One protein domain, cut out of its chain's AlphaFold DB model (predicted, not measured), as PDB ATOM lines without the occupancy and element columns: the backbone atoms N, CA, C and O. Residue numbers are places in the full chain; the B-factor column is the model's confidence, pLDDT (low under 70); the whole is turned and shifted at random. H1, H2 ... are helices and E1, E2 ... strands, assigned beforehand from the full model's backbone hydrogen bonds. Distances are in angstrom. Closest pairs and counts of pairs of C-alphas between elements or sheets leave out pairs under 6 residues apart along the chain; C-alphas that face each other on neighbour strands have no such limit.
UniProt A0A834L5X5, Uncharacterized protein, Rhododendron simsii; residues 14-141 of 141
ATOM      1  N   THR A  14     199.912 201.753 264.809       79.38
ATOM      2  CA  THR A  14     198.644 201.883 264.071       79.38
ATOM      3  C   THR A  14     198.727 202.931 262.957       79.38
ATOM      4  O   THR A  14     198.331 202.643 261.833       79.38
ATOM      5  N   ARG A  15     199.308 204.113 263.226       75.31
ATOM      6  CA  ARG A  15     199.501 205.166 262.207       75.31
ATOM      7  C   ARG A  15     200.556 204.777 261.178       75.31
ATOM      8  O   ARG A  15     200.391 205.032 259.991       75.31
ATOM      9  N   ARG A  16     201.625 204.105 261.609       74.94
ATOM     10  CA  ARG A  16     202.635 203.572 260.691       74.94
ATOM     11  C   ARG A  16     202.009 202.617 259.669       74.94
ATOM     12  O   ARG A  16     202.315 202.734 258.490       74.94
ATOM     13  N   LYS A  17     201.113 201.716 260.096       72.06
ATOM     14  CA  LYS A  17     200.420 200.777 259.194       72.06
ATOM     15  C   LYS A  17     199.553 201.485 258.150       72.06
ATOM     16  O   LYS A  17     199.524 201.046 257.008       72.06
ATOM     17  N   THR A  18     198.893 202.588 258.504       70.12
ATOM     18  CA  THR A  18     198.076 203.357 257.547       70.12
ATOM     19  C   THR A  18     198.913 204.156 256.543       70.12
ATOM     20  O   THR A  18     198.459 204.364 255.428       70.12
ATOM     21  N   LEU A  19     200.137 204.566 256.905       65.12
ATOM     22  CA  LEU A  19     201.061 205.300 256.020       65.12
ATOM     23  C   LEU A  19     201.967 204.419 255.152       65.12
ATOM     24  O   LEU A  19     202.707 204.926 254.312       65.12
ATOM     25  N   GLN A  20     201.955 203.097 255.338       61.81
ATOM     26  CA  GLN A  20     202.794 202.199 254.537       61.81
ATOM     27  C   GLN A  20     202.413 202.182 253.049       61.81
ATOM     28  O   GLN A  20     203.231 201.762 252.228       61.81
ATOM     29  N   ASN A  21     201.236 202.698 252.675       64.62
ATOM     30  CA  ASN A  21     200.858 202.839 251.273       64.62
ATOM     31  C   ASN A  21     201.433 204.123 250.645       64.62
ATOM     32  O   ASN A  21     200.718 205.054 250.286       64.62
ATOM     33  N   SER A  22     202.761 204.168 250.499       61.69
ATOM     34  CA  SER A  22     203.502 205.318 249.940       61.69
ATOM     35  C   SER A  22     203.018 205.794 248.558       61.69
ATOM     36  O   SER A  22     203.235 206.953 248.200       61.69
ATOM     37  N   ALA A  23     202.359 204.917 247.793       67.44
ATOM     38  CA  ALA A  23     201.778 205.233 246.492       67.44
ATOM     39  C   ALA A  23     200.642 206.269 246.581       67.44
ATOM     40  O   ALA A  23     200.482 207.058 245.653       67.44
ATOM     41  N   ASP A  24     199.920 206.316 247.703       72.69
ATOM     42  CA  ASP A  24     198.776 207.214 247.884       72.69
ATOM     43  C   ASP A  24     199.176 208.568 248.481       72.69
ATOM     44  O   ASP A  24     198.503 209.574 248.252       72.69
ATOM     45  N   ASP A  25     200.265 208.615 249.251       80.56
ATOM     46  CA  ASP A  25     200.651 209.813 250.002       80.56
ATOM     47  C   ASP A  25     201.611 210.723 249.237       80.56
ATOM     48  O   ASP A  25     201.503 211.947 249.335       80.56
ATOM     49  N   TYR A  26     202.510 210.165 248.419       86.06
ATOM     50  CA  TYR A  26     203.429 210.983 247.625       86.06
ATOM     51  C   TYR A  26     202.702 211.961 246.679       86.06
ATOM     52  O   TYR A  26     203.039 213.148 246.698       86.06
ATOM     53  N   PRO A  27     201.658 211.547 245.928       86.81
ATOM     54  CA  PRO A  27     200.886 212.474 245.102       86.81
ATOM     55  C   PRO A  27     200.228 213.607 245.902       86.81
ATOM     56  O   PRO A  27     200.116 214.716 245.390       86.81
ATOM     57  N   LYS A  28     199.836 213.373 247.165       86.50
ATOM     58  CA  LYS A  28     199.272 214.418 248.041       86.50
ATOM     59  C   LYS A  28     200.329 215.445 248.449       86.50
ATOM     60  O   LYS A  28     200.034 216.634 248.509       86.50
ATOM     61  N   ILE A  29     201.562 215.000 248.706       88.44
ATOM     62  CA  ILE A  29     202.699 215.891 249.001       88.44
ATOM     63  C   ILE A  29     203.033 216.745 247.773       88.44
ATOM     64  O   ILE A  29     203.238 217.951 247.895       88.44
ATOM     65  N   VAL A  30     203.063 216.126 246.590       90.06
ATOM     66  CA  VAL A  30     203.281 216.815 245.309       90.06
ATOM     67  C   VAL A  30     202.180 217.844 245.038       90.06
ATOM     68  O   VAL A  30     202.496 218.972 244.661       90.06
ATOM     69  N   ASP A  31     200.913 217.499 245.280       87.38
ATOM     70  CA  ASP A  31     199.771 218.415 245.148       87.38
ATOM     71  C   ASP A  31     199.895 219.610 246.105       87.38
ATOM     72  O   ASP A  31     199.813 220.759 245.675       87.38
ATOM     73  N   LEU A  32     200.191 219.359 247.385       88.12
ATOM     74  CA  LEU A  32     200.423 220.412 248.374       88.12
ATOM     75  C   LEU A  32     201.542 221.360 247.924       88.12
ATOM     76  O   LEU A  32     201.336 222.569 247.854       88.12
ATOM     77  N   LEU A  33     202.718 220.832 247.576       90.88
ATOM     78  CA  LEU A  33     203.854 221.660 247.163       90.88
ATOM     79  C   LEU A  33     203.566 222.444 245.880       90.88
ATOM     80  O   LEU A  33     203.971 223.598 245.780       90.88
ATOM     81  N   SER A  34     202.814 221.861 244.945       89.50
ATOM     82  CA  SER A  34     202.337 222.553 243.743       89.50
ATOM     83  C   SER A  34     201.470 223.771 244.084       89.50
ATOM     84  O   SER A  34     201.670 224.845 243.518       89.50
ATOM     85  N   ARG A  35     200.553 223.649 245.056       88.44
ATOM     86  CA  ARG A  35     199.719 224.771 245.536       88.44
ATOM     87  C   ARG A  35     200.555 225.872 246.182       88.44
ATOM     88  O   ARG A  35     200.354 227.048 245.899       88.44
ATOM     89  N   PHE A  36     201.512 225.505 247.031       87.75
ATOM     90  CA  PHE A  36     202.387 226.485 247.677       87.75
ATOM     91  C   PHE A  36     203.290 227.207 246.676       87.75
ATOM     92  O   PHE A  36     203.487 228.414 246.815       87.75
ATOM     93  N   ALA A  37     203.775 226.492 245.660       89.31
ATOM     94  CA  ALA A  37     204.636 227.034 244.617       89.31
ATOM     95  C   ALA A  37     203.967 228.123 243.772       89.31
ATOM     96  O   ALA A  37     204.645 229.060 243.362       89.31
ATOM     97  N   ILE A  38     202.655 228.029 243.525       88.06
ATOM     98  CA  ILE A  38     201.930 229.063 242.770       88.06
ATOM     99  C   ILE A  38     201.563 230.285 243.614       88.06
ATOM    100  O   ILE A  38     201.483 231.380 243.074       88.06
ATOM    101  N   HIS A  39     201.365 230.117 244.925       86.00
ATOM    102  CA  HIS A  39     201.034 231.225 245.826       86.00
ATOM    103  C   HIS A  39     202.276 232.013 246.253       86.00
ATOM    104  O   HIS A  39     202.265 233.237 246.312       86.00
ATOM    105  N   HIS A  40     203.374 231.315 246.546       87.00
ATOM    106  CA  HIS A  40     204.619 231.930 246.997       87.00
ATOM    107  C   HIS A  40     205.594 232.077 245.830       87.00
ATOM    108  O   HIS A  40     206.644 231.438 245.805       87.00
ATOM    109  N   THR A  41     205.263 232.949 244.877       86.44
ATOM    110  CA  THR A  41     206.056 233.159 243.651       86.44
ATOM    111  C   THR A  41     207.484 233.632 243.929       86.44
ATOM    112  O   THR A  41     208.372 233.407 243.119       86.44
ATOM    113  N   ASN A  42     207.746 234.226 245.095       88.06
ATOM    114  CA  ASN A  42     209.082 234.679 245.498       88.06
ATOM    115  C   ASN A  42     209.985 233.547 246.030       88.06
ATOM    116  O   ASN A  42     211.136 233.798 246.386       88.06
ATOM    117  N   VAL A  43     209.480 232.313 246.116       88.69
ATOM    118  CA  VAL A  43     210.198 231.153 246.660       88.69
ATOM    119  C   VAL A  43     210.234 230.034 245.623       88.69
ATOM    120  O   VAL A  43     209.255 229.750 244.940       88.69
ATOM    121  N   SER A  44     211.387 229.377 245.502       88.88
ATOM    122  CA  SER A  44     211.556 228.215 244.624       88.88
ATOM    123  C   SER A  44     211.246 226.925 245.378       88.88
ATOM    124  O   SER A  44     211.754 226.716 246.481       88.88
ATOM    125  N   PHE A  45     210.453 226.042 244.776       90.62
ATOM    126  CA  PHE A  45     210.091 224.749 245.354       90.62
ATOM    127  C   PHE A  45     210.637 223.608 244.500       90.62
ATOM    128  O   PHE A  45     210.610 223.651 243.272       90.62
ATOM    129  N   SER A  46     211.113 222.549 245.157       90.56
ATOM    130  CA  SER A  46     211.535 221.321 244.488       90.56
ATOM    131  C   SER A  46     211.085 220.103 245.283       90.56
ATOM    132  O   SER A  46     211.417 219.968 246.459       90.56
ATOM    133  N   CYS A  47     210.378 219.183 244.633       90.81
ATOM    134  CA  CYS A  47     209.990 217.895 245.196       90.81
ATOM    135  C   CYS A  47     210.395 216.780 244.244       90.81
ATOM    136  O   CYS A  47     210.082 216.841 243.059       90.81
ATOM    137  N   ARG A  48     211.066 215.749 244.754       91.06
ATOM    138  CA  ARG A  48     211.410 214.561 243.972       91.06
ATOM    139  C   ARG A  48     211.303 213.313 244.822       91.06
ATOM    140  O   ARG A  48     211.615 213.346 246.016       91.06
ATOM    141  N   LYS A  49     210.936 212.203 244.196       89.12
ATOM    142  CA  LYS A  49     211.053 210.888 244.823       89.12
ATOM    143  C   LYS A  49     212.530 210.519 245.017       89.12
ATOM    144  O   LYS A  49     213.394 210.891 244.221       89.12
ATOM    145  N   HIS A  50     212.838 209.780 246.080       85.12
ATOM    146  CA  HIS A  50     214.196 209.288 246.307       85.12
ATOM    147  C   HIS A  50     214.663 208.421 245.125       85.12
ATOM    148  O   HIS A  50     213.918 207.563 244.653       85.12
ATOM    149  N   GLY A  51     215.877 208.674 244.629       85.50
ATOM    150  CA  GLY A  51     216.439 207.996 243.456       85.50
ATOM    151  C   GLY A  51     215.899 208.470 242.097       85.50
ATOM    152  O   GLY A  51     216.419 208.044 241.070       85.50
ATOM    153  N   ALA A  52     214.902 209.362 242.053       88.81
ATOM    154  CA  ALA A  52     214.416 209.919 240.794       88.81
ATOM    155  C   ALA A  52     215.378 210.989 240.250       88.81
ATOM    156  O   ALA A  52     215.826 211.881 240.974       88.81
ATOM    157  N   ALA A  53     215.663 210.916 238.947       87.69
ATOM    158  CA  ALA A  53     216.515 211.887 238.259       87.69
ATOM    159  C   ALA A  53     215.817 213.240 238.036       87.69
ATOM    160  O   ALA A  53     216.476 214.275 237.978       87.69
ATOM    161  N   ARG A  54     214.484 213.235 237.910       87.31
ATOM    162  CA  ARG A  54     213.663 214.433 237.704       87.31
ATOM    163  C   ARG A  54     212.828 214.729 238.940       87.31
ATOM    164  O   ARG A  54     212.418 213.813 239.647       87.31
ATOM    165  N   ALA A  55     212.609 216.016 239.177       88.44
ATOM    166  CA  ALA A  55     211.683 216.491 240.188       88.44
ATOM    167  C   ALA A  55     210.253 216.481 239.637       88.44
ATOM    168  O   ALA A  55     210.032 216.857 238.487       88.44
ATOM    169  N   ASP A  56     209.311 216.048 240.469       88.81
ATOM    170  CA  ASP A  56     207.875 216.052 240.189       88.81
ATOM    171  C   ASP A  56     207.280 217.457 240.364       88.81
ATOM    172  O   ASP A  56     206.373 217.846 239.636       88.81
ATOM    173  N   VAL A  57     207.840 218.248 241.286       89.19
ATOM    174  CA  VAL A  57     207.589 219.693 241.387       89.19
ATOM    175  C   VAL A  57     208.915 220.405 241.228       89.19
ATOM    176  O   VAL A  57     209.858 220.115 241.963       89.19
ATOM    177  N   HIS A  58     208.976 221.354 240.305       89.75
ATOM    178  CA  HIS A  58     210.081 222.291 240.200       89.75
ATOM    179  C   HIS A  58     209.524 223.659 239.816       89.75
ATOM    180  O   HIS A  58     209.019 223.843 238.709       89.75
ATOM    181  N   SER A  59     209.591 224.605 240.747       87.25
ATOM    182  CA  SER A  59     209.297 226.008 240.492       87.25
ATOM    183  C   SER A  59     210.522 226.850 240.809       87.25
ATOM    184  O   SER A  59     211.252 226.590 241.769       87.25
ATOM    185  N   VAL A  60     210.737 227.868 239.988       87.25
ATOM    186  CA  VAL A  60     211.722 228.921 240.232       87.25
ATOM    187  C   VAL A  60     210.959 230.146 240.717       87.25
ATOM    188  O   VAL A  60     209.777 230.282 240.408       87.25
ATOM    189  N   ALA A  61     211.609 231.026 241.475       86.62
ATOM    190  CA  ALA A  61     210.988 232.286 241.846       86.62
ATOM    191  C   ALA A  61     210.587 233.061 240.575       86.62
ATOM    192  O   ALA A  61     211.416 233.276 239.687       86.62
ATOM    193  N   THR A  62     209.318 233.446 240.478       82.69
ATOM    194  CA  THR A  62     208.747 234.166 239.338       82.69
ATOM    195  C   THR A  62     208.202 235.520 239.775       82.69
ATOM    196  O   THR A  62     207.764 235.710 240.907       82.69
ATOM    197  N   ALA A  63     208.188 236.474 238.843       81.38
ATOM    198  CA  ALA A  63     207.575 237.782 239.067       81.38
ATOM    199  C   ALA A  63     206.037 237.736 239.003       81.38
ATOM    200  O   ALA A  63     205.375 238.623 239.529       81.38
ATOM    201  N   SER A  64     205.470 236.714 238.351       87.12
ATOM    202  CA  SER A  64     204.029 236.553 238.157       87.12
ATOM    203  C   SER A  64     203.543 235.177 238.598       87.12
ATOM    204  O   SER A  64     204.191 234.152 238.354       87.12
ATOM    205  N   MET A  65     202.351 235.155 239.189       86.94
ATOM    206  CA  MET A  65     201.624 233.935 239.527       86.94
ATOM    207  C   MET A  65     201.256 233.121 238.280       86.94
ATOM    208  O   MET A  65     201.325 231.895 238.314       86.94
ATOM    209  N   LEU A  66     200.954 233.774 237.152       88.56
ATOM    210  CA  LEU A  66     200.684 233.084 235.885       88.56
ATOM    211  C   LEU A  66     201.904 232.271 235.419       88.56
ATOM    212  O   LEU A  66     201.757 231.156 234.915       88.56
ATOM    213  N   ASP A  67     203.111 232.805 235.617       89.88
ATOM    214  CA  ASP A  67     204.356 232.106 235.284       89.88
ATOM    215  C   ASP A  67     204.618 230.936 236.235       89.88
ATOM    216  O   ASP A  67     205.045 229.868 235.791       89.88
ATOM    217  N   ALA A  68     204.284 231.089 237.521       89.44
ATOM    218  CA  ALA A  68     204.350 229.992 238.479       89.44
ATOM    219  C   ALA A  68     203.367 228.865 238.111       89.44
ATOM    220  O   ALA A  68     203.757 227.698 238.065       89.44
ATOM    221  N   ILE A  69     202.117 229.197 237.755       88.69
ATOM    222  CA  ILE A  69     201.124 228.226 237.263       88.69
ATOM    223  C   ILE A  69     201.641 227.540 235.995       88.69
ATOM    224  O   ILE A  69     201.575 226.316 235.894       88.69
ATOM    225  N   ARG A  70     202.211 228.294 235.049       90.12
ATOM    226  CA  ARG A  70     202.808 227.730 233.831       90.12
ATOM    227  C   ARG A  70     203.927 226.736 234.145       90.12
ATOM    228  O   ARG A  70     204.011 225.714 233.468       90.12
ATOM    229  N   SER A  71     204.760 227.019 235.146       89.50
ATOM    230  CA  SER A  71     205.854 226.138 235.572       89.50
ATOM    231  C   SER A  71     205.352 224.856 236.241       89.50
ATOM    232  O   SER A  71     205.923 223.793 236.019       89.50
ATOM    233  N   VAL A  72     204.300 224.951 237.060       89.44
ATOM    234  CA  VAL A  72     203.826 223.849 237.915       89.44
ATOM    235  C   VAL A  72     202.759 222.994 237.223       89.44
ATOM    236  O   VAL A  72     202.876 221.774 237.183       89.44
ATOM    237  N   TYR A  73     201.731 223.623 236.649       86.50
ATOM    238  CA  TYR A  73     200.606 222.947 235.985       86.50
ATOM    239  C   TYR A  73     200.771 222.854 234.463       86.50
ATOM    240  O   TYR A  73     200.022 222.145 233.789       86.50
ATOM    241  N   GLY A  74     201.766 223.546 233.907       88.44
ATOM    242  CA  GLY A  74     202.117 223.477 232.495       88.44
ATOM    243  C   GLY A  74     201.467 224.555 231.626       88.44
ATOM    244  O   GLY A  74     200.509 225.244 231.984       88.44
ATOM    245  N   VAL A  75     202.001 224.679 230.409       89.81
ATOM    246  CA  VAL A  75     201.629 225.723 229.437       89.81
ATOM    247  C   VAL A  75     200.171 225.621 228.991       89.81
ATOM    248  O   VAL A  75     199.527 226.647 228.778       89.81
ATOM    249  N   SER A  76     199.637 224.401 228.872       86.00
ATOM    250  CA  SER A  76     198.249 224.175 228.448       86.00
ATOM    251  C   SER A  76     197.243 224.784 229.420       86.00
ATOM    252  O   SER A  76     196.245 225.350 228.984       86.00
ATOM    253  N   VAL A  77     197.509 224.683 230.724       86.75
ATOM    254  CA  VAL A  77     196.653 225.267 231.759       86.75
ATOM    255  C   VAL A  77     196.773 226.781 231.707       86.75
ATOM    256  O   VAL A  77     195.788 227.460 231.449       86.75
ATOM    257  N   ALA A  78     197.998 227.303 231.818       87.88
ATOM    258  CA  ALA A  78     198.253 228.741 231.868       87.88
ATOM    259  C   ALA A  78     197.708 229.519 230.659       87.88
ATOM    260  O   ALA A  78     197.332 230.677 230.795       87.88
ATOM    261  N   ARG A  79     197.649 228.901 229.471       89.50
ATOM    262  CA  ARG A  79     197.084 229.529 228.266       89.50
ATOM    263  C   ARG A  79     195.563 229.692 228.322       89.50
ATOM    264  O   ARG A  79     195.033 230.565 227.643       89.50
ATOM    265  N   ASN A  80     194.872 228.843 229.073       86.56
ATOM    266  CA  ASN A  80     193.416 228.861 229.163       86.56
ATOM    267  C   ASN A  80     192.900 229.559 230.424       86.56
ATOM    268  O   ASN A  80     191.706 229.494 230.692       86.56
ATOM    269  N   LEU A  81     193.769 230.220 231.188       86.94
ATOM    270  CA  LEU A  81     193.373 230.973 232.370       86.94
ATOM    271  C   LEU A  81     192.949 232.399 232.011       86.94
ATOM    272  O   LEU A  81     193.536 233.042 231.143       86.94
ATOM    273  N   MET A  82     191.947 232.892 232.727       86.44
ATOM    274  CA  MET A  82     191.454 234.264 232.703       86.44
ATOM    275  C   MET A  82     191.573 234.844 234.108       86.44
ATOM    276  O   MET A  82     191.260 234.157 235.080       86.44
ATOM    277  N   THR A  83     192.025 236.089 234.221       88.56
ATOM    278  CA  THR A  83     192.119 236.776 235.512       88.56
ATOM    279  C   THR A  83     190.723 237.092 236.043       88.56
ATOM    280  O   THR A  83     189.853 237.517 235.281       88.56
ATOM    281  N   ILE A  84     190.520 236.900 237.343       83.94
ATOM    282  CA  ILE A  84     189.322 237.323 238.067       83.94
ATOM    283  C   ILE A  84     189.731 238.225 239.221       83.94
ATOM    284  O   ILE A  84     190.690 237.938 239.931       83.94
ATOM    285  N   GLU A  85     188.995 239.312 239.398       86.88
ATOM    286  CA  GLU A  85     189.221 240.287 240.458       86.88
ATOM    287  C   GLU A  85     187.858 240.719 240.999       86.88
ATOM    288  O   GLU A  85     186.920 240.939 240.230       86.88
ATOM    289  N   ALA A  86     187.731 240.806 242.319       83.81
ATOM    290  CA  ALA A  86     186.561 241.366 242.982       83.81
ATOM    291  C   ALA A  86     187.010 242.088 244.251       83.81
ATOM    292  O   ALA A  86     187.855 241.581 244.983       83.81
ATOM    293  N   SER A  87     186.445 243.253 244.531       82.38
ATOM    294  CA  SER A  87     186.641 243.930 245.807       82.38
ATOM    295  C   SER A  87     185.335 244.545 246.285       82.38
ATOM    296  O   SER A  87     184.528 244.999 245.474       82.38
ATOM    297  N   ASP A  88     185.132 244.527 247.597       80.12
ATOM    298  CA  ASP A  88     184.105 245.300 248.282       80.12
ATOM    299  C   ASP A  88     184.802 246.187 249.316       80.12
ATOM    300  O   ASP A  88     185.409 245.695 250.272       80.12
ATOM    301  N   ASP A  89     184.756 247.491 249.055       73.88
ATOM    302  CA  ASP A  89     185.392 248.535 249.858       73.88
ATOM    303  C   ASP A  89     184.359 249.302 250.706       73.88
ATOM    304  O   ASP A  89     184.665 250.379 251.224       73.88
ATOM    305  N   ASP A  90     183.126 248.791 250.835       75.12
ATOM    306  CA  ASP A  90     182.100 249.421 251.664       75.12
ATOM    307  C   ASP A  90     182.502 249.374 253.156       75.12
ATOM    308  O   ASP A  90     182.603 248.299 253.748       75.12
ATOM    309  N   PRO A  91     182.708 250.530 253.817       65.56
ATOM    310  CA  PRO A  91     183.076 250.585 255.232       65.56
ATOM    311  C   PRO A  91     181.970 250.088 256.179       65.56
ATOM    312  O   PRO A  91     182.216 249.964 257.380       65.56
ATOM    313  N   SER A  92     180.755 249.851 255.674       70.50
ATOM    314  CA  SER A  92     179.651 249.250 256.426       70.50
ATOM    315  C   SER A  92     179.584 247.720 256.308       70.50
ATOM    316  O   SER A  92     178.916 247.078 257.125       70.50
ATOM    317  N   SER A  93     180.306 247.135 255.346       65.50
ATOM    318  CA  SER A  93     180.466 245.694 255.160       65.50
ATOM    319  C   SER A  93     181.884 245.249 255.559       65.50
ATOM    320  O   SER A  93     182.723 246.032 256.007       65.50
ATOM    321  N   SER A  94     182.144 243.941 255.502       64.31
ATOM    322  CA  SER A  94     183.494 243.423 255.732       64.31
ATOM    323  C   SER A  94     184.330 243.634 254.471       64.31
ATOM    324  O   SER A  94     183.994 243.074 253.432       64.31
ATOM    325  N   VAL A  95     185.425 244.395 254.579       71.75
ATOM    326  CA  VAL A  95     186.352 244.658 253.464       71.75
ATOM    327  C   VAL A  95     186.837 243.339 252.867       71.75
ATOM    328  O   VAL A  95     187.483 242.535 253.545       71.75
ATOM    329  N   PHE A  96     186.545 243.135 251.587       77.69
ATOM    330  CA  PHE A  96     186.839 241.903 250.870       77.69
ATOM    331  C   PHE A  96     187.632 242.209 249.608       77.69
ATOM    332  O   PHE A  96     187.251 243.069 248.819       77.69
ATOM    333  N   LYS A  97     188.712 241.464 249.376       80.81
ATOM    334  CA  LYS A  97     189.439 241.478 248.111       80.81
ATOM    335  C   LYS A  97     189.683 240.058 247.620       80.81
ATOM    336  O   LYS A  97     190.126 239.185 248.363       80.81
ATOM    337  N   MET A  98     189.452 239.847 246.338       83.44
ATOM    338  CA  MET A  98     189.734 238.621 245.622       83.44
ATOM    339  C   MET A  98     190.513 238.941 244.361       83.44
ATOM    340  O   MET A  98     190.147 239.829 243.593       83.44
ATOM    341  N   ASP A  99     191.552 238.161 244.137       84.44
ATOM    342  CA  ASP A  99     192.311 238.116 242.901       84.44
ATOM    343  C   ASP A  99     192.537 236.646 242.535       84.44
ATOM    344  O   ASP A  99     192.404 235.757 243.373       84.44
ATOM    345  N   GLY A 100     192.777 236.326 241.269       86.94
ATOM    346  CA  GLY A 100     192.986 234.935 240.891       86.94
ATOM    347  C   GLY A 100     192.824 234.645 239.414       86.94
ATOM    348  O   GLY A 100     192.766 235.543 238.576       86.94
ATOM    349  N   PHE A 101     192.751 233.353 239.107       86.56
ATOM    350  CA  PHE A 101     192.640 232.833 237.755       86.56
ATOM    351  C   PHE A 101     191.571 231.743 237.661       86.56
ATOM    352  O   PHE A 101     191.526 230.815 238.466       86.56
ATOM    353  N   ILE A 102     190.750 231.806 236.620       86.88
ATOM    354  CA  ILE A 102     189.762 230.777 236.291       86.88
ATOM    355  C   ILE A 102     190.008 230.243 234.887       86.88
ATOM    356  O   ILE A 102     190.349 231.001 233.977       86.88
ATOM    357  N   SER A 103     189.853 228.939 234.691       83.62
ATOM    358  CA  SER A 103     189.889 228.346 233.362       83.62
ATOM    359  C   SER A 103     188.718 228.839 232.499       83.62
ATOM    360  O   SER A 103     187.594 229.038 232.960       83.62
ATOM    361  N   ASN A 104     188.994 229.101 231.222       84.38
ATOM    362  CA  ASN A 104     187.977 229.473 230.247       84.38
ATOM    363  C   ASN A 104     187.153 228.251 229.808       84.38
ATOM    364  O   ASN A 104     187.518 227.101 230.052       84.38
ATOM    365  N   SER A 105     186.063 228.497 229.081       81.44
ATOM    366  CA  SER A 105     185.148 227.453 228.600       81.44
ATOM    367  C   SER A 105     185.767 226.443 227.624       81.44
ATOM    368  O   SER A 105     185.164 225.406 227.363       81.44
ATOM    369  N   ASN A 106     186.953 226.721 227.078       79.06
ATOM    370  CA  ASN A 106     187.650 225.830 226.150       79.06
ATOM    371  C   ASN A 106     188.571 224.835 226.868       79.06
ATOM    372  O   ASN A 106     189.093 223.914 226.235       79.06
ATOM    373  N   TYR A 107     188.813 225.014 228.168       81.25
ATOM    374  CA  TYR A 107     189.667 224.117 228.929       81.25
ATOM    375  C   TYR A 107     188.907 222.856 229.343       81.25
ATOM    376  O   TYR A 107     187.862 222.915 229.984       81.25
ATOM    377  N   ILE A 108     189.460 221.695 228.994       78.00
ATOM    378  CA  ILE A 108     188.903 220.392 229.359       78.00
ATOM    379  C   ILE A 108     189.921 219.672 230.237       78.00
ATOM    380  O   ILE A 108     190.959 219.209 229.759       78.00
ATOM    381  N   ALA A 109     189.606 219.550 231.525       75.06
ATOM    382  CA  ALA A 109     190.392 218.778 232.476       75.06
ATOM    383  C   ALA A 109     189.727 217.438 232.793       75.06
ATOM    384  O   ALA A 109     188.514 217.338 232.946       75.06
ATOM    385  N   LYS A 110     190.546 216.395 232.976       75.31
ATOM    386  CA  LYS A 110     190.075 215.097 233.492       75.31
ATOM    387  C   LYS A 110     189.695 215.157 234.975       75.31
ATOM    388  O   LYS A 110     188.939 214.315 235.445       75.31
ATOM    389  N   LYS A 111     190.272 216.108 235.713       74.62
ATOM    390  CA  LYS A 111     190.062 216.324 237.145       74.62
ATOM    391  C   LYS A 111     190.087 217.822 237.423       74.62
ATOM    392  O   LYS A 111     191.028 218.490 237.004       74.62
ATOM    393  N   ILE A 112     189.086 218.302 238.151       75.81
ATOM    394  CA  ILE A 112     189.009 219.691 238.606       75.81
ATOM    395  C   ILE A 112     190.098 219.918 239.655       75.81
ATOM    396  O   ILE A 112     190.228 219.131 240.600       75.81
ATOM    397  N   THR A 113     190.882 220.980 239.488       78.06
ATOM    398  CA  THR A 113     191.875 221.403 240.481       78.06
ATOM    399  C   THR A 113     191.511 222.786 240.983       78.06
ATOM    400  O   THR A 113     191.651 223.767 240.265       78.06
ATOM    401  N   MET A 114     191.055 222.856 242.232       81.31
ATOM    402  CA  MET A 114     190.799 224.117 242.917       81.31
ATOM    403  C   MET A 114     191.891 224.371 243.952       81.31
ATOM    404  O   MET A 114     192.149 223.535 244.830       81.31
ATOM    405  N   VAL A 115     192.519 225.536 243.846       83.12
ATOM    406  CA  VAL A 115     193.487 226.044 244.812       83.12
ATOM    407  C   VAL A 115     192.945 227.338 245.386       83.12
ATOM    408  O   VAL A 115     192.680 228.278 244.643       83.12
ATOM    409  N   LEU A 116     192.781 227.359 246.704       83.06
ATOM    410  CA  LEU A 116     192.242 228.488 247.439       83.06
ATOM    411  C   LEU A 116     193.222 228.909 248.527       83.06
ATOM    412  O   LEU A 116     193.624 228.083 249.351       83.06
ATOM    413  N   PHE A 117     193.555 230.194 248.561       80.25
ATOM    414  CA  PHE A 117     194.243 230.793 249.698       80.25
ATOM    415  C   PHE A 117     193.396 231.893 250.315       80.25
ATOM    416  O   PHE A 117     192.891 232.752 249.601       80.25
ATOM    417  N   ILE A 118     193.265 231.868 251.642       82.25
ATOM    418  CA  ILE A 118     192.616 232.925 252.420       82.25
ATOM    419  C   ILE A 118     193.660 233.504 253.364       82.25
ATOM    420  O   ILE A 118     194.228 232.773 254.178       82.25
ATOM    421  N   ASN A 119     193.938 234.804 253.250       76.19
ATOM    422  CA  ASN A 119     194.929 235.505 254.076       76.19
ATOM    423  C   ASN A 119     196.301 234.783 254.131       76.19
ATOM    424  O   ASN A 119     196.946 234.725 255.176       76.19
ATOM    425  N   GLY A 120     196.730 234.175 253.018       71.81
ATOM    426  CA  GLY A 120     197.997 233.439 252.910       71.81
ATOM    427  C   GLY A 120     197.980 231.983 253.398       71.81
ATOM    428  O   GLY A 120     198.985 231.286 253.259       71.81
ATOM    429  N   MET A 121     196.858 231.482 253.925       73.75
ATOM    430  CA  MET A 121     196.701 230.074 254.307       73.75
ATOM    431  C   MET A 121     196.025 229.272 253.192       73.75
ATOM    432  O   MET A 121     194.983 229.680 252.682       73.75
ATOM    433  N   CYS A 122     196.594 228.113 252.837       69.12
ATOM    434  CA  CYS A 122     195.982 227.186 251.880       69.12
ATOM    435  C   CYS A 122     194.743 226.543 252.518       69.12
ATOM    436  O   CYS A 122     194.865 225.810 253.501       69.12
ATOM    437  N   ALA A 123     193.567 226.786 251.946       67.44
ATOM    438  CA  ALA A 123     192.312 226.193 252.385       67.44
ATOM    439  C   ALA A 123     191.905 225.050 251.442       67.44
ATOM    440  O   ALA A 123     191.993 225.161 250.219       67.44
ATOM    441  N   TYR A 124     191.447 223.940 252.022       56.62
ATOM    442  CA  TYR A 124     190.790 222.858 251.295       56.62
ATOM    443  C   TYR A 124     189.298 222.976 251.565       56.62
ATOM    444  O   TYR A 124     188.876 222.666 252.675       56.62
ATOM    445  N   SER A 125     188.487 223.393 250.597       47.88
ATOM    446  CA  SER A 125     187.062 223.089 250.700       47.88
ATOM    447  C   SER A 125     186.376 223.023 249.340       47.88
ATOM    448  O   SER A 125     186.656 223.821 248.449       47.88
ATOM    449  N   ILE A 126     185.505 222.018 249.220       43.38
ATOM    450  CA  ILE A 126     184.485 221.832 248.177       43.38
ATOM    451  C   ILE A 126     183.247 222.699 248.477       43.38
ATOM    452  O   ILE A 126     182.487 223.008 247.568       43.38
ATOM    453  N   ASP A 127     183.128 223.185 249.715       41.00
ATOM    454  CA  ASP A 127     182.119 224.131 250.175       41.00
ATOM    455  C   ASP A 127     182.855 225.321 250.811       41.00
ATOM    456  O   ASP A 127     183.294 225.247 251.957       41.00
ATOM    457  N   VAL A 128     183.107 226.388 250.053       43.62
ATOM    458  CA  VAL A 128     183.637 227.668 250.568       43.62
ATOM    459  C   VAL A 128     182.456 228.635 250.490       43.62
ATOM    460  O   VAL A 128     182.141 229.128 249.416       43.62
ATOM    461  N   VAL A 129     181.565 228.630 251.484       34.59
ATOM    462  CA  VAL A 129     181.666 229.373 252.756       34.59
ATOM    463  C   VAL A 129     181.548 230.873 252.505       34.59
ATOM    464  O   VAL A 129     182.482 231.519 252.046       34.59
ATOM    465  N   GLU A 130     180.350 231.372 252.807       37.34
ATOM    466  CA  GLU A 130     180.037 232.703 253.336       37.34
ATOM    467  C   GLU A 130     181.297 233.541 253.636       37.34
ATOM    468  O   GLU A 130     182.023 233.315 254.610       37.34
ATOM    469  N   LEU A 131     181.595 234.445 252.701       41.31
ATOM    470  CA  LEU A 131     182.832 235.214 252.584       41.31
ATOM    471  C   LEU A 131     183.133 235.988 253.876       41.31
ATOM    472  O   LEU A 131     182.568 237.044 254.131       41.31
ATOM    473  N   THR A 132     184.048 235.462 254.689       39.91
ATOM    474  CA  THR A 132     184.513 236.088 255.944       39.91
ATOM    475  C   THR A 132     186.034 236.297 255.968       39.91
ATOM    476  O   THR A 132     186.629 236.482 257.027       39.91
ATOM    477  N   GLY A 133     186.694 236.268 254.803       43.56
ATOM    478  CA  GLY A 133     188.140 236.468 254.669       43.56
ATOM    479  C   GLY A 133     188.497 237.680 253.806       43.56
ATOM    480  O   GLY A 133     187.919 237.863 252.745       43.56
ATOM    481  N   ASN A 134     189.485 238.467 254.238       47.41
ATOM    482  CA  ASN A 134     189.819 239.769 253.642       47.41
ATOM    483  C   ASN A 134     190.626 239.677 252.328       47.41
ATOM    484  O   ASN A 134     190.597 240.617 251.540       47.41
ATOM    485  N   HIS A 135     191.333 238.567 252.073       49.97
ATOM    486  CA  HIS A 135     192.041 238.307 250.812       49.97
ATOM    487  C   HIS A 135     191.868 236.855 250.361       49.97
ATOM    488  O   HIS A 135     192.295 235.946 251.079       49.97
ATOM    489  N   MET A 136     191.279 236.644 249.181       52.41
ATOM    490  CA  MET A 136     190.997 235.323 248.619       52.41
ATOM    491  C   MET A 136     191.658 235.129 247.247       52.41
ATOM    492  O   MET A 136     191.355 235.862 246.312       52.41
ATOM    493  N   LEU A 137     192.511 234.109 247.115       51.66
ATOM    494  CA  LEU A 137     193.132 233.723 245.847       51.66
ATOM    495  C   LEU A 137     192.531 232.422 245.325       51.66
ATOM    496  O   LEU A 137     192.692 231.385 245.970       51.66
ATOM    497  N   ILE A 138     191.885 232.461 244.160       57.31
ATOM    498  CA  ILE A 138     191.269 231.287 243.527       57.31
ATOM    499  C   ILE A 138     192.039 230.919 242.258       57.31
ATOM    500  O   ILE A 138     192.171 231.734 241.349       57.31
ATOM    501  N   VAL A 139     192.502 229.671 242.166       56.00
ATOM    502  CA  VAL A 139     192.858 229.036 240.889       56.00
ATOM    503  C   VAL A 139     191.917 227.870 240.661       56.00
ATOM    504  O   VAL A 139     191.972 226.888 241.401       56.00
ATOM    505  N   ILE A 140     191.062 227.974 239.647       56.62
ATOM    506  CA  ILE A 140     190.236 226.857 239.175       56.62
ATOM    507  C   ILE A 140     190.810 226.411 237.834       56.62
ATOM    508  O   ILE A 140     190.719 227.140 236.845       56.62
ATOM    509  N   CYS A 141     191.415 225.226 237.821       43.50
ATOM    510  CA  CYS A 141     191.740 224.496 236.602       43.50
ATOM    511  C   CYS A 141     190.620 223.497 236.323       43.50
ATOM    512  O   CYS A 141     190.457 222.548 237.130       43.50
TER     513      CYS A 141
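What this domain is: This is residues 14 to 141 of the 141 residues of an uncharacterized protein of Rhododendron simsii (UniProt A0A834L5X5). What is the main picture? A twisted sheet of five strands has the later part of the long helix H2 packed over one face, and the small hairpin of E1 and E2 packs on H2 from the side away from that sheet. The short helices H3 and H4 sit between this hairpin and one end of E3 and E4, while residues 14 to 25, with H1 and residues 22 to 25 of H2, stick out. How is it made up? The printed part has 128 residues, a mixed class of four named helices and seven named strands in the order H1 H2 E1 E2 H3 H4 E3 E4 E5 E6 E7; the large sheet, E3 E4 E7 E5 E6, is mixed, and E1 and E2 are antiparallel. It is only just compact, close to loose, with a radius of gyration of the C-alphas of 16.7 A and spans of 55 by 39 by 29 A.

How they stand to each other: How is the large sheet paired? E3, residues 81 to 88, forms a hairpin with E4, residues 96 to 103, with N 84 and O 100 at 2.9 A. E4 is parallel to E7, residues 135 to 140, with N 101 and O 138 at 2.8 A. E7 is antiparallel to E5, residues 114 to 118, with N 139 and O 115 at 2.8 A, and E5 forms a hairpin with E6, residues 121 to 123, with N 121 and O 118 at 2.9 A. What is on it? H2, residues 22 to 39, is on one face, making two layers, a helix on one face of a sheet, at a height over the sheet of 8.4 A; it lies over E5, slantwise to the strands at 55 degrees on the local plane, and the closest C-alphas are those of Arg 35 and Val 115, 6.4 A apart. H3, residues 65 to 72, and H4, residues 75 to 79, only graze the sheet. What touches what? Residues 34 to 39 of H2 touch H3 at a shallow tilt of 25 degrees, opposite ways, with the C-alphas of Ile 38 and Ala 68 closest at 5.0 A. H3 touches H4, the C-alphas of Arg 70 and Ala 78 being closest at 5.1 A. What of the rest? E1, residues 45 to 47, and E2, residues 57 to 59, form a hairpin with N 47 and O 57 at 2.9 A, and the closest C-alphas of H2 and E1 are those of Ala 37 and Phe 45, 6.0 A apart. H1, residues 14 to 19, is close to but not clearly touching H2, with the C-alphas of Leu 19 and Asp 25 at 7.5 A. Every O i to N i+4 pair is within hydrogen-bond range in H1, H3 and H4, and 12 of 14 are in H2.

Where its parts are: Where do the anchors lie? H1 begins at C-alpha 14, (198.644, 201.883, 264.071), and E7 ends at C-alpha 140, (190.236, 226.857, 239.175). How long are the longer elements? H2 measures 26.3 A, E3 23.3 A, E4 22.4 A and E7 16.4 A from first to last C-alpha.

The domain as a whole: How far does it reach? The two C-alphas farthest apart are those of Gly 51 and Ser 92, 56.8 A. Is it continuous and sure? The printed part has no cut, and the link from E6 to E7, 11 residues, is long. The mean pLDDT of the printed part is 77.5, with residues 19 to 23, 91, 93 to 94 and 122 to 141 under 70.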